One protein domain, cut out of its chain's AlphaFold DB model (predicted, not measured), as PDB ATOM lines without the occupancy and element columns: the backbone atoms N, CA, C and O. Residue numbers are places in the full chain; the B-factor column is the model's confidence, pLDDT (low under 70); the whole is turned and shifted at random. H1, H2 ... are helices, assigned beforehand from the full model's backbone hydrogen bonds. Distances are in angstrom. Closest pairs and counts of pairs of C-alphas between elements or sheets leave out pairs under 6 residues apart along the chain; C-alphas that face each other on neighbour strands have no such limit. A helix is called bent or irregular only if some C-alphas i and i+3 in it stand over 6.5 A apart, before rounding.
ATOM      1  N   ARG A 772     329.198 330.294 299.962       59.34
ATOM      2  CA  ARG A 772     328.000 330.180 299.103       59.34
ATOM      3  C   ARG A 772     328.206 329.466 297.761       59.34
ATOM      4  O   ARG A 772     327.229 329.298 297.032       59.34
ATOM      5  N   VAL A 773     329.407 328.984 297.435       58.97
ATOM      6  CA  VAL A 773     329.727 328.246 296.192       58.97
ATOM      7  C   VAL A 773     328.735 327.104 295.938       58.97
ATOM      8  O   VAL A 773     328.227 326.957 294.824       58.97
ATOM      9  N   ALA A 774     328.382 326.339 296.976       56.28
ATOM     10  CA  ALA A 774     327.416 325.249 296.863       56.28
ATOM     11  C   ALA A 774     326.007 325.732 296.484       56.28
ATOM     12  O   ALA A 774     325.351 325.091 295.664       56.28
ATOM     13  N   LEU A 775     325.538 326.850 297.053       59.94
ATOM     14  CA  LEU A 775     324.228 327.446 296.756       59.94
ATOM     15  C   LEU A 775     324.213 328.083 295.361       59.94
ATOM     16  O   LEU A 775     323.317 327.793 294.569       59.94
ATOM     17  N   VAL A 776     325.248 328.856 295.027       67.88
ATOM     18  CA  VAL A 776     325.449 329.476 293.709       67.88
ATOM     19  C   VAL A 776     325.455 328.422 292.603       67.88
ATOM     20  O   VAL A 776     324.752 328.581 291.608       67.88
ATOM     21  N   TYR A 777     326.145 327.292 292.792       69.44
ATOM     22  CA  TYR A 777     326.127 326.184 291.832       69.44
ATOM     23  C   TYR A 777     324.717 325.608 291.594       69.44
ATOM     24  O   TYR A 777     324.417 325.150 290.487       69.44
ATOM     25  N   ASN A 778     323.819 325.653 292.587       66.19
ATOM     26  CA  ASN A 778     322.428 325.215 292.412       66.19
ATOM     27  C   ASN A 778     321.596 326.265 291.684       66.19
ATOM     28  O   ASN A 778     320.885 325.906 290.753       66.19
ATOM     29  N   SER A 779     321.732 327.546 292.037       71.19
ATOM     30  CA  SER A 779     321.092 328.649 291.309       71.19
ATOM     31  C   SER A 779     321.487 328.638 289.830       71.19
ATOM     32  O   SER A 779     320.629 328.740 288.956       71.19
ATOM     33  N   LEU A 780     322.772 328.404 289.539       75.81
ATOM     34  CA  LEU A 780     323.271 328.210 288.179       75.81
ATOM     35  C   LEU A 780     322.736 326.921 287.540       75.81
ATOM     36  O   LEU A 780     322.344 326.946 286.380       75.81
ATOM     37  N   THR A 781     322.667 325.801 288.268       73.62
ATOM     38  CA  THR A 781     322.060 324.552 287.762       73.62
ATOM     39  C   THR A 781     320.609 324.770 287.337       73.62
ATOM     40  O   THR A 781     320.271 324.470 286.194       73.62
ATOM     41  N   ASN A 782     319.795 325.383 288.197       72.44
ATOM     42  CA  ASN A 782     318.404 325.717 287.908       72.44
ATOM     43  C   ASN A 782     318.291 326.681 286.711       72.44
ATOM     44  O   ASN A 782     317.393 326.517 285.888       72.44
ATOM     45  N   LEU A 783     319.214 327.643 286.568       80.88
ATOM     46  CA  LEU A 783     319.286 328.538 285.404       80.88
ATOM     47  C   LEU A 783     319.600 327.777 284.103       80.88
ATOM     48  O   LEU A 783     318.923 327.996 283.100       80.88
ATOM     49  N   PHE A 784     320.589 326.876 284.102       78.94
ATOM     50  CA  PHE A 784     320.929 326.059 282.928       78.94
ATOM     51  C   PHE A 784     319.787 325.122 282.530       78.94
ATOM     52  O   PHE A 784     319.494 324.979 281.343       78.94
ATOM     53  N   ASP A 785     319.125 324.511 283.511       74.62
ATOM     54  CA  ASP A 785     317.994 323.618 283.279       74.62
ATOM     55  C   ASP A 785     316.782 324.401 282.735       74.62
ATOM     56  O   ASP A 785     316.158 323.982 281.758       74.62
ATOM     57  N   ALA A 786     316.499 325.594 283.274       74.69
ATOM     58  CA  ALA A 786     315.478 326.503 282.749       74.69
ATOM     59  C   ALA A 786     315.794 327.001 281.326       74.69
ATOM     60  O   ALA A 786     314.891 327.102 280.487       74.69
ATOM     61  N   HIS A 787     317.065 327.288 281.032       81.75
ATOM     62  CA  HIS A 787     317.529 327.701 279.705       81.75
ATOM     63  C   HIS A 787     317.369 326.581 278.672       81.75
ATOM     64  O   HIS A 787     316.799 326.826 277.610       81.75
ATOM     65  N   ASP A 788     317.739 325.339 279.001       78.62
ATOM     66  CA  ASP A 788     317.574 324.191 278.097       78.62
ATOM     67  C   ASP A 788     316.098 323.904 277.764       78.62
ATOM     68  O   ASP A 788     315.767 323.554 276.626       78.62
ATOM     69  N   VAL A 789     315.186 324.079 278.728       77.62
ATOM     70  CA  VAL A 789     313.733 323.976 278.493       77.62
ATOM     71  C   VAL A 789     313.231 325.124 277.607       77.62
ATOM     72  O   VAL A 789     312.497 324.892 276.634       77.62
ATOM     73  N   SER A 790     313.682 326.351 277.884       77.50
ATOM     74  CA  SER A 790     313.362 327.547 277.091       77.50
ATOM     75  C   SER A 790     313.819 327.398 275.636       77.50
ATOM     76  O   SER A 790     313.046 327.668 274.718       77.50
ATOM     77  N   GLY A 791     315.034 326.883 275.421       76.25
ATOM     78  CA  GLY A 791     315.643 326.629 274.113       76.25
ATOM     79  C   GLY A 791     315.090 325.422 273.345       76.25
ATOM     80  O   GLY A 791     315.570 325.135 272.252       76.25
ATOM     81  N   GLY A 792     314.092 324.705 273.879       79.31
ATOM     82  CA  GLY A 792     313.417 323.607 273.171       79.31
ATOM     83  C   GLY A 792     314.067 322.228 273.298       79.31
ATOM     84  O   GLY A 792     313.565 321.265 272.719       79.31
ATOM     85  N   ALA A 793     315.118 322.061 274.108       78.69
ATOM     86  CA  ALA A 793     315.826 320.780 274.241       78.69
ATOM     87  C   ALA A 793     314.953 319.633 274.802       78.69
ATOM     88  O   ALA A 793     315.327 318.456 274.714       78.69
ATOM     89  N   TYR A 794     313.793 319.959 275.377       80.31
ATOM     90  CA  TYR A 794     312.836 319.023 275.971       80.31
ATOM     91  C   TYR A 794     311.550 318.826 275.150       80.31
ATOM     92  O   TYR A 794     310.708 318.028 275.553       80.31
ATOM     93  N   ASP A 795     311.405 319.470 273.984       77.12
ATOM     94  CA  ASP A 795     310.146 319.461 273.220       77.12
ATOM     95  C   ASP A 795     309.653 318.066 272.841       77.12
ATOM     96  O   ASP A 795     308.466 317.796 272.967       77.12
ATOM     97  N   GLY A 796     310.549 317.180 272.403       76.69
ATOM     98  CA  GLY A 796     310.234 315.778 272.095       76.69
ATOM     99  C   GLY A 796     310.480 314.813 273.260       76.69
ATOM    100  O   GLY A 796     310.641 313.618 273.027       76.69
ATOM    101  N   ARG A 797     310.637 315.314 274.496       82.31
ATOM    102  CA  ARG A 797     311.069 314.530 275.672       82.31
ATOM    103  C   ARG A 797     310.340 314.955 276.953       82.31
ATOM    104  O   ARG A 797     310.972 315.168 277.990       82.31
ATOM    105  N   LEU A 798     309.011 315.043 276.892       81.75
ATOM    106  CA  LEU A 798     308.167 315.434 278.028       81.75
ATOM    107  C   LEU A 798     308.415 314.575 279.285       81.75
ATOM    108  O   LEU A 798     308.552 315.120 280.376       81.75
ATOM    109  N   ASP A 799     308.615 313.260 279.154       81.44
ATOM    110  CA  ASP A 799     308.944 312.387 280.297       81.44
ATOM    111  C   ASP A 799     310.245 312.779 281.020       81.44
ATOM    112  O   ASP A 799     310.379 312.585 282.231       81.44
ATOM    113  N   ALA A 800     311.223 313.327 280.292       81.31
ATOM    114  CA  ALA A 800     312.453 313.847 280.884       81.31
ATOM    115  C   ALA A 800     312.209 315.196 281.579       81.31
ATOM    116  O   ALA A 800     312.781 315.441 282.638       81.31
ATOM    117  N   LEU A 801     311.311 316.026 281.036       84.75
ATOM    118  CA  LEU A 801     310.878 317.280 281.655       84.75
ATOM    119  C   LEU A 801     310.122 317.040 282.972       84.75
ATOM    120  O   LEU A 801     310.393 317.716 283.961       84.75
ATOM    121  N   ALA A 802     309.229 316.046 283.029       85.00
ATOM    122  CA  ALA A 802     308.550 315.666 284.272       85.00
ATOM    123  C   ALA A 802     309.531 315.172 285.343       85.00
ATOM    124  O   ALA A 802     309.399 315.538 286.508       85.00
ATOM    125  N   LYS A 803     310.532 314.364 284.965       84.94
ATOM    126  CA  LYS A 803     311.586 313.909 285.892       84.94
ATOM    127  C   LYS A 803     312.418 315.080 286.420       84.94
ATOM    128  O   LYS A 803     312.646 315.157 287.626       84.94
ATOM    129  N   LEU A 804     312.778 316.021 285.546       83.38
ATOM    130  CA  LEU A 804     313.468 317.257 285.912       83.38
ATOM    131  C   LEU A 804     312.640 318.102 286.892       83.38
ATOM    132  O   LEU A 804     313.137 318.453 287.960       83.38
ATOM    133  N   GLY A 805     311.361 318.346 286.588       84.19
ATOM    134  CA  GLY A 805     310.449 319.085 287.464       84.19
ATOM    135  C   GLY A 805     310.234 318.409 288.823       84.19
ATOM    136  O   GLY A 805     310.270 319.083 289.850       84.19
ATOM    137  N   ARG A 806     310.077 317.074 288.864       87.56
ATOM    138  CA  ARG A 806     309.993 316.309 290.127       87.56
ATOM    139  C   ARG A 806     311.282 316.427 290.939       87.56
ATOM    140  O   ARG A 806     311.220 316.619 292.149       87.56
ATOM    141  N   SER A 807     312.450 316.370 290.295       84.88
ATOM    142  CA  SER A 807     313.732 316.599 290.970       84.88
ATOM    143  C   SER A 807     313.852 318.024 291.522       84.88
ATOM    144  O   SER A 807     314.310 318.183 292.651       84.88
ATOM    145  N   ALA A 808     313.435 319.046 290.766       82.94
ATOM    146  CA  ALA A 808     313.447 320.440 291.217       82.94
ATOM    147  C   ALA A 808     312.554 320.632 292.455       82.94
ATOM    148  O   ALA A 808     313.038 321.074 293.494       82.94
ATOM    149  N   PHE A 809     311.305 320.147 292.404       87.25
ATOM    150  CA  PHE A 809     310.386 320.159 293.546       87.25
ATOM    151  C   PHE A 809     310.999 319.521 294.804       87.25
ATOM    152  O   PHE A 809     310.918 320.080 295.898       87.25
ATOM    153  N   ARG A 810     311.636 318.350 294.658       88.38
ATOM    154  CA  ARG A 810     312.277 317.643 295.777       88.38
ATOM    155  C   ARG A 810     313.435 318.450 296.369       88.38
ATOM    156  O   ARG A 810     313.573 318.476 297.587       88.38
ATOM    157  N   VAL A 811     314.240 319.125 295.545       81.81
ATOM    158  CA  VAL A 811     315.330 319.998 296.022       81.81
ATOM    159  C   VAL A 811     314.780 321.207 296.788       81.81
ATOM    160  O   VAL A 811     315.255 321.473 297.891       81.81
ATOM    161  N   ASP A 812     313.745 321.872 296.274       82.00
ATOM    162  CA  ASP A 812     313.110 323.025 296.934       82.00
ATOM    163  C   ASP A 812     312.414 322.622 298.252       82.00
ATOM    164  O   ASP A 812     312.401 323.364 299.238       82.00
ATOM    165  N   ALA A 813     311.845 321.412 298.305       86.56
ATOM    166  CA  ALA A 813     311.292 320.844 299.529       86.56
ATOM    167  C   ALA A 813     312.387 320.548 300.571       86.56
ATOM    168  O   ALA A 813     312.204 320.880 301.745       86.56
ATOM    169  N   LEU A 814     313.530 319.992 300.147       86.31
ATOM    170  CA  LEU A 814     314.685 319.755 301.017       86.31
ATOM    171  C   LEU A 814     315.321 321.052 301.531       86.31
ATOM    172  O   LEU A 814     315.771 321.059 302.671       86.31
ATOM    173  N   GLU A 815     315.312 322.148 300.765       79.62
ATOM    174  CA  GLU A 815     315.788 323.451 301.256       79.62
ATOM    175  C   GLU A 815     314.953 323.952 302.448       79.62
ATOM    176  O   GLU A 815     315.485 324.405 303.464       79.62
ATOM    177  N   LYS A 816     313.623 323.817 302.371       82.31
ATOM    178  CA  LYS A 816     312.725 324.179 303.481       82.31
ATOM    179  C   LYS A 816     312.979 323.305 304.715       82.31
ATOM    180  O   LYS A 816     312.980 323.816 305.835       82.31
ATOM    181  N   ILE A 817     313.225 322.008 304.519       87.25
ATOM    182  CA  ILE A 817     313.552 321.064 305.599       87.25
ATOM    183  C   ILE A 817     314.903 321.416 306.237       87.25
ATOM    184  O   ILE A 817     314.976 321.568 307.458       87.25
ATOM    185  N   SER A 818     315.949 321.620 305.429       79.44
ATOM    186  CA  SER A 818     317.294 321.948 305.909       79.44
ATOM    187  C   SER A 818     317.321 323.270 306.669       79.44
ATOM    188  O   SER A 818     317.949 323.347 307.718       79.44
ATOM    189  N   ARG A 819     316.581 324.288 306.211       74.44
ATOM    190  CA  ARG A 819     316.485 325.587 306.892       74.44
ATOM    191  C   ARG A 819     315.831 325.469 308.273       74.44
ATOM    192  O   ARG A 819     316.344 326.036 309.235       74.44
ATOM    193  N   ARG A 820     314.750 324.687 308.410       87.25
ATOM    194  CA  ARG A 820     314.138 324.401 309.727       87.25
ATOM    195  C   ARG A 820     315.092 323.620 310.637       87.25
ATOM    196  O   ARG A 820     315.169 323.914 311.827       87.25
ATOM    197  N   LYS A 821     315.845 322.658 310.088       87.00
ATOM    198  CA  LYS A 821     316.868 321.916 310.840       87.00
ATOM    199  C   LYS A 821     317.983 322.850 311.321       87.00
ATOM    200  O   LYS A 821     318.267 322.849 312.514       87.00
ATOM    201  N   ALA A 822     318.533 323.693 310.451       75.75
ATOM    202  CA  ALA A 822     319.550 324.687 310.791       75.75
ATOM    203  C   ALA A 822     319.085 325.631 311.919       75.75
ATOM    204  O   ALA A 822     319.788 325.806 312.909       75.75
ATOM    205  N   GLN A 823     317.848 326.135 311.848       81.00
ATOM    206  CA  GLN A 823     317.244 326.963 312.905       81.00
ATOM    207  C   GLN A 823     317.085 326.241 314.256       81.00
ATOM    208  O   GLN A 823     317.065 326.897 315.294       81.00
ATOM    209  N   SER A 824     316.977 324.907 314.264       86.06
ATOM    210  CA  SER A 824     316.918 324.111 315.501       86.06
ATOM    211  C   SER A 824     318.288 323.868 316.149       86.06
ATOM    212  O   SER A 824     318.352 323.492 317.320       86.06
ATOM    213  N   LEU A 825     319.381 324.073 315.406       84.94
ATOM    214  CA  LEU A 825     320.740 323.821 315.870       84.94
ATOM    215  C   LEU A 825     321.322 325.046 316.590       84.94
ATOM    216  O   LEU A 825     321.192 326.191 316.153       84.94
ATOM    217  N   ARG A 826     321.992 324.787 317.718       87.19
ATOM    218  CA  ARG A 826     322.699 325.803 318.515       87.19
ATOM    219  C   ARG A 826     324.105 326.089 317.994       87.19
ATOM    220  O   ARG A 826     324.547 327.226 318.087       87.19
ATOM    221  N   LEU A 827     324.761 325.085 317.421       85.38
ATOM    222  CA  LEU A 827     325.978 325.211 316.625       85.38
ATOM    223  C   LEU A 827     325.607 324.833 315.188       85.38
ATOM    224  O   LEU A 827     325.128 323.719 314.974       85.38
ATOM    225  N   VAL A 828     325.740 325.757 314.234       78.06
ATOM    226  CA  VAL A 828     325.168 325.592 312.889       78.06
ATOM    227  C   VAL A 828     326.091 326.074 311.768       78.06
ATOM    228  O   VAL A 828     326.599 327.189 311.808       78.06
ATOM    229  N   ASP A 829     326.219 325.225 310.751       73.50
ATOM    230  CA  ASP A 829     326.651 325.561 309.393       73.50
ATOM    231  C   ASP A 829     325.432 325.305 308.490       73.50
ATOM    232  O   ASP A 829     325.009 324.159 308.296       73.50
ATOM    233  N   GLU A 830     324.784 326.366 307.998       66.31
ATOM    234  CA  GLU A 830     323.535 326.232 307.230       66.31
ATOM    235  C   GLU A 830     323.745 325.513 305.883       66.31
ATOM    236  O   GLU A 830     322.813 324.905 305.341       66.31
ATOM    237  N   ILE A 831     324.968 325.556 305.346       66.81
ATOM    238  CA  ILE A 831     325.324 325.035 304.026       66.81
ATOM    239  C   ILE A 831     325.648 323.545 304.123       66.81
ATOM    240  O   ILE A 831     325.104 322.769 303.335       66.81
ATOM    241  N   GLU A 832     326.420 323.110 305.121       73.50
ATOM    242  CA  GLU A 832     326.648 321.683 305.384       73.50
ATOM    243  C   GLU A 832     325.353 320.969 305.825       73.50
ATOM    244  O   GLU A 832     325.115 319.833 305.408       73.50
ATOM    245  N   VAL A 833     324.436 321.628 306.555       75.00
ATOM    246  CA  VAL A 833     323.082 321.082 306.818       75.00
ATOM    247  C   VAL A 833     322.324 320.833 305.506       75.00
ATOM    248  O   VAL A 833     321.742 319.765 305.311       75.00
ATOM    249  N   TYR A 834     322.328 321.789 304.574       72.25
ATOM    250  CA  TYR A 834     321.660 321.650 303.274       72.25
ATOM    251  C   TYR A 834     322.327 320.603 302.360       72.25
ATOM    252  O   TYR A 834     321.640 319.812 301.700       72.25
ATOM    253  N   LEU A 835     323.662 320.546 302.349       72.31
ATOM    254  CA  LEU A 835     324.433 319.544 301.611       72.31
ATOM    255  C   LEU A 835     324.210 318.128 302.156       72.31
ATOM    256  O   LEU A 835     324.072 317.203 301.350       72.31
ATOM    257  N   ALA A 836     324.081 317.958 303.478       78.25
ATOM    258  CA  ALA A 836     323.778 316.674 304.112       78.25
ATOM    259  C   ALA A 836     322.527 316.024 303.517       78.25
ATOM    260  O   ALA A 836     322.590 314.904 303.006       78.25
ATOM    261  N   TYR A 837     321.404 316.748 303.510       81.88
ATOM    262  CA  TYR A 837     320.158 316.243 302.937       81.88
ATOM    263  C   TYR A 837     320.298 315.925 301.444       81.88
ATOM    264  O   TYR A 837     319.850 314.871 300.997       81.88
ATOM    265  N   ARG A 838     320.940 316.794 300.652       77.94
ATOM    266  CA  ARG A 838     321.004 316.613 299.191       77.94
ATOM    267  C   ARG A 838     321.951 315.513 298.733       77.94
ATOM    268  O   ARG A 838     321.643 314.859 297.740       77.94
ATOM    269  N   VAL A 839     323.068 315.291 299.424       77.31
ATOM    270  CA  VAL A 839     323.994 314.197 299.093       77.31
ATOM    271  C   VAL A 839     323.439 312.862 299.592       77.31
ATOM    272  O   VAL A 839     323.346 311.922 298.805       77.31
ATOM    273  N   GLN A 840     322.989 312.779 300.850       81.69
ATOM    274  CA  GLN A 840     322.513 311.514 301.432       81.69
ATOM    275  C   GLN A 840     321.176 311.038 300.844       81.69
ATOM    276  O   GLN A 840     320.930 309.835 300.750       81.69
ATOM    277  N   LEU A 841     320.301 311.957 300.418       86.38
ATOM    278  CA  LEU A 841     319.008 311.601 299.823       86.38
ATOM    279  C   LEU A 841     319.026 311.547 298.290       86.38
ATOM    280  O   LEU A 841     317.995 311.230 297.700       86.38
ATOM    281  N   ARG A 842     320.175 311.785 297.635       82.25
ATOM    282  CA  ARG A 842     320.305 311.796 296.165       82.25
ATOM    283  C   ARG A 842     319.712 310.552 295.512       82.25
ATOM    284  O   ARG A 842     318.895 310.667 294.607       82.25
ATOM    285  N   GLU A 843     320.096 309.369 295.984       81.62
ATOM    286  CA  GLU A 843     319.638 308.093 295.417       81.62
ATOM    287  C   GLU A 843     318.220 307.739 295.884       81.62
ATOM    288  O   GLU A 843     317.396 307.306 295.082       81.62
ATOM    289  N   ARG A 844     317.893 308.015 297.154       86.88
ATOM    290  CA  ARG A 844     316.573 307.735 297.755       86.88
ATOM    291  C   ARG A 844     315.437 308.571 297.158       86.88
ATOM    292  O   ARG A 844     314.304 308.104 297.104       86.88
ATOM    293  N   LEU A 845     315.736 309.797 296.728       84.69
ATOM    294  CA  LEU A 845     314.792 310.742 296.122       84.69
ATOM    295  C   LEU A 845     315.063 310.985 294.627       84.69
ATOM    296  O   LEU A 845     314.400 311.825 294.022       84.69
ATOM    297  N   GLY A 846     316.003 310.260 294.009       79.19
ATOM    298  CA  GLY A 846     316.326 310.379 292.581       79.19
ATOM    299  C   GLY A 846     316.655 311.810 292.141       79.19
ATOM    300  O   GLY A 846     316.110 312.278 291.143       79.19
ATOM    301  N   LEU A 847     317.479 312.521 292.915       77.94
ATOM    302  CA  LEU A 847     317.816 313.924 292.668       77.94
ATOM    303  C   LEU A 847     318.835 314.050 291.526       77.94
ATOM    304  O   LEU A 847     319.895 313.424 291.550       77.94
ATOM    305  N   HIS A 848     318.557 314.925 290.561       65.25
ATOM    306  CA  HIS A 848     319.506 315.335 289.526       65.25
ATOM    307  C   HIS A 848     320.535 316.326 290.101       65.25
ATOM    308  O   HIS A 848     320.460 317.529 289.868       65.25
ATOM    309  N   THR A 849     321.501 315.833 290.883       58.88
ATOM    310  CA  THR A 849     322.581 316.651 291.459       58.88
ATOM    311  C   THR A 849     323.963 316.150 291.037       58.88
ATOM    312  O   THR A 849     324.291 314.977 291.179       58.88
ATOM    313  N   GLY A 850     324.806 317.064 290.538       54.44
ATOM    314  CA  GLY A 850     326.193 316.778 290.131       54.44
ATOM    315  C   GLY A 850     327.196 316.663 291.289       54.44
ATOM    316  O   GLY A 850     328.396 316.585 291.050       54.44
ATOM    317  N   LEU A 851     326.719 316.685 292.537       56.72
ATOM    318  CA  LEU A 851     327.544 316.589 293.739       56.72
ATOM    319  C   LEU A 851     327.691 315.109 294.122       56.72
ATOM    320  O   LEU A 851     326.708 314.392 294.336       56.72
ATOM    321  N   ALA A 852     328.936 314.640 294.152       52.75
ATOM    322  CA  ALA A 852     329.290 313.237 294.289       52.75
ATOM    323  C   ALA A 852     329.498 312.800 295.748       52.75
ATOM    324  O   ALA A 852     329.146 311.667 296.081       52.75
ATOM    325  N   LYS A 853     330.078 313.668 296.593       58.19
ATOM    326  CA  LYS A 853     330.546 313.360 297.956       58.19
ATOM    327  C   LYS A 853     330.376 314.564 298.897       58.19
ATOM    328  O   LYS A 853     330.450 315.715 298.475       58.19
ATOM    329  N   MET A 854     330.212 314.282 300.187       62.41
ATOM    330  CA  MET A 854     330.216 315.264 301.277       62.41
ATOM    331  C   MET A 854     331.370 314.924 302.227       62.41
ATOM    332  O   MET A 854     331.519 313.757 302.588       62.41
ATOM    333  N   LYS A 855     332.187 315.913 302.615       56.97
ATOM    334  CA  LYS A 855     333.358 315.699 303.487       56.97
ATOM    335  C   LYS A 855     332.964 315.680 304.971       56.97
ATOM    336  O   LYS A 855     333.422 314.807 305.701       56.97
ATOM    337  N   PHE A 856     332.054 316.562 305.393       60.91
ATOM    338  CA  PHE A 856     331.795 316.850 306.810       60.91
ATOM    339  C   PHE A 856     330.389 316.465 307.309       60.91
ATOM    340  O   PHE A 856     329.825 317.117 308.184       60.91
ATOM    341  N   PHE A 857     329.826 315.343 306.833       69.69
ATOM    342  CA  PHE A 857     328.482 314.883 307.234       69.69
ATOM    343  C   PHE A 857     328.246 314.858 308.755       69.69
ATOM    344  O   PHE A 857     327.182 315.263 309.218       69.69
ATOM    345  N   ARG A 858     329.248 314.448 309.544       68.06
ATOM    346  CA  ARG A 858     329.157 314.383 311.015       68.06
ATOM    347  C   ARG A 858     328.949 315.746 311.682       68.06
ATOM    348  O   ARG A 858     328.327 315.801 312.736       68.06
ATOM    349  N   VAL A 859     329.450 316.814 311.066       65.44
ATOM    350  CA  VAL A 859     329.440 318.185 311.595       65.44
ATOM    351  C   VAL A 859     328.109 318.896 311.292       65.44
ATOM    352  O   VAL A 859     327.715 319.806 312.012       65.44
ATOM    353  N   SER A 860     327.344 318.411 310.305       71.12
ATOM    354  CA  SER A 860     326.044 318.977 309.901       71.12
ATOM    355  C   SER A 860     324.905 318.859 310.930       71.12
ATOM    356  O   SER A 860     323.838 319.433 310.733       71.12
ATOM    357  N   GLY A 861     325.049 318.055 311.990       76.50
ATOM    358  CA  GLY A 861     323.962 317.806 312.952       76.50
ATOM    359  C   GLY A 861     322.738 317.055 312.396       76.50
ATOM    360  O   GLY A 861     321.720 316.952 313.088       76.50
ATOM    361  N   VAL A 862     322.811 316.518 311.172       83.75
ATOM    362  CA  VAL A 862     321.750 315.718 310.539       83.75
ATOM    363  C   VAL A 862     321.954 314.232 310.852       83.75
ATOM    364  O   VAL A 862     322.923 313.613 310.417       83.75
ATOM    365  N   GLY A 863     321.034 313.640 311.613       86.25
ATOM    366  CA  GLY A 863     321.036 312.217 311.946       86.25
ATOM    367  C   GLY A 863     320.245 311.363 310.949       86.25
ATOM    368  O   GLY A 863     319.450 311.862 310.157       86.25
ATOM    369  N   GLN A 864     320.399 310.038 311.034       86.56
ATOM    370  CA  GLN A 864     319.676 309.099 310.162       86.56
ATOM    371  C   GLN A 864     318.148 309.265 310.249       86.56
ATOM    372  O   GLN A 864     317.472 309.246 309.225       86.56
ATOM    373  N   LYS A 865     317.613 309.507 311.453       89.44
ATOM    374  CA  LYS A 865     316.182 309.776 311.639       89.44
ATOM    375  C   LYS A 865     315.734 311.034 310.884       89.44
ATOM    376  O   LYS A 865     314.708 310.990 310.219       89.44
ATOM    377  N   ASP A 866     316.515 312.116 310.934       90.31
ATOM    378  CA  ASP A 866     316.194 313.349 310.206       90.31
ATOM    379  C   ASP A 866     316.121 313.101 308.686       90.31
ATOM    380  O   ASP A 866     315.289 313.694 308.003       90.31
ATOM    381  N   LEU A 867     316.978 312.219 308.154       90.75
ATOM    382  CA  LEU A 867     316.971 311.814 306.743       90.75
ATOM    383  C   LEU A 867     315.739 310.969 306.385       90.75
ATOM    384  O   LEU A 867     315.182 311.130 305.301       90.75
ATOM    385  N   ASP A 868     315.319 310.068 307.273       91.56
ATOM    386  CA  ASP A 868     314.148 309.211 307.067       91.56
ATOM    387  C   ASP A 868     312.840 310.013 307.140       91.56
ATOM    388  O   ASP A 868     312.020 309.922 306.223       91.56
ATOM    389  N   ASP A 869     312.705 310.881 308.150       91.62
ATOM    390  CA  ASP A 869     311.585 311.816 308.295       91.62
ATOM    391  C   ASP A 869     311.504 312.762 307.073       91.62
ATOM    392  O   ASP A 869     310.426 312.964 306.508       91.62
ATOM    393  N   ALA A 870     312.646 313.273 306.584       92.50
ATOM    394  CA  ALA A 870     312.703 314.127 305.393       92.50
ATOM    395  C   ALA A 870     312.285 313.407 304.099       92.50
ATOM    396  O   ALA A 870     311.609 314.005 303.263       92.50
ATOM    397  N   VAL A 871     312.644 312.129 303.912       92.81
ATOM    398  CA  VAL A 871     312.168 311.344 302.756       92.81
ATOM    399  C   VAL A 871     310.654 311.180 302.802       92.81
ATOM    400  O   VAL A 871     309.997 311.371 301.777       92.81
ATOM    401  N   THR A 872     310.094 310.867 303.972       92.12
ATOM    402  CA  THR A 872     308.644 310.744 304.148       92.12
ATOM    403  C   THR A 872     307.930 312.073 303.881       92.12
ATOM    404  O   THR A 872     306.969 312.089 303.111       92.12
ATOM    405  N   GLU A 873     308.422 313.192 304.428       93.06
ATOM    406  CA  GLU A 873     307.841 314.520 304.185       93.06
ATOM    407  C   GLU A 873     307.888 314.899 302.696       93.06
ATOM    408  O   GLU A 873     306.868 315.298 302.135       93.06
ATOM    409  N   VAL A 874     309.037 314.738 302.026       92.75
ATOM    410  CA  VAL A 874     309.175 315.083 300.600       92.75
ATOM    411  C   VAL A 874     308.251 314.233 299.724       92.75
ATOM    412  O   VAL A 874     307.634 314.770 298.808       92.75
ATOM    413  N   GLN A 875     308.103 312.935 300.009       91.06
ATOM    414  CA  GLN A 875     307.208 312.053 299.249       91.06
ATOM    415  C   GLN A 875     305.727 312.410 299.445       91.06
ATOM    416  O   GLN A 875     304.984 312.462 298.465       91.06
ATOM    417  N   MET A 876     305.298 312.698 300.680       90.19
ATOM    418  CA  MET A 876     303.928 313.155 300.957       90.19
ATOM    419  C   MET A 876     303.638 314.494 300.271       90.19
ATOM    420  O   MET A 876     302.604 314.650 299.621       90.19
ATOM    421  N   ARG A 877     304.574 315.445 300.355       91.25
ATOM    422  CA  ARG A 877     304.432 316.756 299.714       91.25
ATOM    423  C   ARG A 877     304.474 316.663 298.190       91.25
ATOM    424  O   ARG A 877     303.729 317.385 297.541       91.25
ATOM    425  N   GLU A 878     305.240 315.749 297.594       90.25
ATOM    426  CA  GLU A 878     305.205 315.531 296.137       90.25
ATOM    427  C   GLU A 878     303.843 314.999 295.669       90.25
ATOM    428  O   GLU A 878     303.362 315.405 294.616       90.25
ATOM    429  N   GLN A 879     303.183 314.133 296.443       87.00
ATOM    430  CA  GLN A 879     301.847 313.641 296.083       87.00
ATOM    431  C   GLN A 879     300.775 314.741 296.129       87.00
ATOM    432  O   GLN A 879     299.852 314.710 295.318       87.00
ATOM    433  N   ALA A 880     300.896 315.708 297.044       86.50
ATOM    434  CA  ALA A 880     299.906 316.772 297.233       86.50
ATOM    435  C   ALA A 880     300.193 318.056 296.426       86.50
ATOM    436  O   ALA A 880     299.283 318.638 295.841       86.50
ATOM    437  N   GLU A 881     301.446 318.517 296.397       90.12
ATOM    438  CA  GLU A 881     301.826 319.856 295.918       90.12
ATOM    439  C   GLU A 881     302.395 319.855 294.488       90.12
ATOM    440  O   GLU A 881     302.385 320.895 293.826       90.12
ATOM    441  N   PHE A 882     302.893 318.717 293.984       90.50
ATOM    442  CA  PHE A 882     303.626 318.681 292.712       90.50
ATOM    443  C   PHE A 882     302.841 319.194 291.487       90.50
ATOM    444  O   PHE A 882     303.440 319.935 290.704       90.50
ATOM    445  N   PRO A 883     301.536 318.894 291.294       90.19
ATOM    446  CA  PRO A 883     300.783 319.431 290.158       90.19
ATOM    447  C   PRO A 883     300.715 320.962 290.178       90.19
ATOM    448  O   PRO A 883     300.851 321.602 289.134       90.19
ATOM    449  N   GLN A 884     300.551 321.552 291.369       89.50
ATOM    450  CA  GLN A 884     300.541 323.000 291.557       89.50
ATOM    451  C   GLN A 884     301.920 323.596 291.290       89.50
ATOM    452  O   GLN A 884     302.033 324.532 290.505       89.50
ATOM    453  N   TYR A 885     302.970 323.024 291.883       88.44
ATOM    454  CA  TYR A 885     304.339 323.480 291.665       88.44
ATOM    455  C   TYR A 885     304.715 323.448 290.178       88.44
ATOM    456  O   TYR A 885     305.098 324.472 289.623       88.44
ATOM    457  N   PHE A 886     304.551 322.297 289.517       89.12
ATOM    458  CA  PHE A 886     304.984 322.097 288.132       89.12
ATOM    459  C   PHE A 886     304.254 323.012 287.144       89.12
ATOM    460  O   PHE A 886     304.875 323.524 286.218       89.12
ATOM    461  N   LEU A 887     302.946 323.217 287.328       89.12
ATOM    462  CA  LEU A 887     302.150 324.022 286.403       89.12
ATOM    463  C   LEU A 887     302.195 325.521 286.739       89.12
ATOM    464  O   LEU A 887     302.292 326.335 285.824       89.12
ATOM    465  N   VAL A 888     302.118 325.903 288.019       85.88
ATOM    466  CA  VAL A 888     301.924 327.300 288.459       85.88
ATOM    467  C   VAL A 888     303.222 327.987 288.884       85.88
ATOM    468  O   VAL A 888     303.401 329.164 288.592       85.88
ATOM    469  N   GLU A 889     304.129 327.284 289.564       85.44
ATOM    470  CA  GLU A 889     305.281 327.910 290.239       85.44
ATOM    471  C   GLU A 889     306.609 327.682 289.491       85.44
ATOM    472  O   GLU A 889     307.544 328.475 289.609       85.44
TER     473      GLU A 889
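What this domain is: This is residues 772 to 889 of the 992 residues of the protein "Leucine-rich repeat (LRR) protein" of Herbaspirillum sp. SJZ102 (UniProt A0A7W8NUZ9). A long helix, H2, runs through the middle, with H5 crossing it on one side and, on the other, H1 running back alongside it and the short H3 crossing it. H3 folds back after H2 as a helical hairpin, and a long loop, residues 841 to 856, leads from it to tiny H4. The printed part has 118 residues with five named helices, H1 to H5 in order, and no named strand: all helix, with mostly crossed packing. It is compact, with a radius of gyration of the C-alphas of 14.8 A, yet elongated, spanning 47 by 30 by 22 A.

How they stand to each other: H1, residues 773 to 790, and H2, residues 798 to 824, are close but not clearly touching, opposite ways at a shallow tilt of 25 degrees; their closest C-alphas, of Val 789 and Leu 801, are 7.9 A apart. H3, residues 830 to 840, touches H2 at residues 811 to 822 alone, opposite ways at a steep tilt of 45 degrees, closest at the C-alphas of Ser 818 and Tyr 834, 5.1 A. H1 only just touches H3, with 3 pairs of C-alphas within 8 A. H4, residues 857 to 860, touches H3, closest at the C-alphas of Val 833 and Ser 860, 4.8 A. H5, residues 864 to 889, touches H2 at a steep tilt of 51 degrees, closest at the C-alphas of Ala 813 and Val 874, 6.2 A. Every O i to N i+4 pair is within hydrogen-bond range in H1 and H2, 6 of 7 in H3 and 20 of 22 in H5; H4 is too short for one.

Where its parts are: H1 starts at C-alpha 773 (329.727, 328.246, 296.192) and is 25.2 A long, H2 39.4 A, H3 15.9 A. H5, 31.0 A, is irregular, with C-alphas 880 and 883 7.6 A apart and a kink of 65 degrees near residue 881; it ends at C-alpha 889 (305.281, 327.910, 290.239).

The domain as a whole: The farthest C-alphas, of Gly 796 and Arg 826, are 49.1 A apart. The printed part has no cut, and the H3 to H4 link is long. Confidence is under 70 at residues 772 to 778, 830 to 831 and 848 to 859.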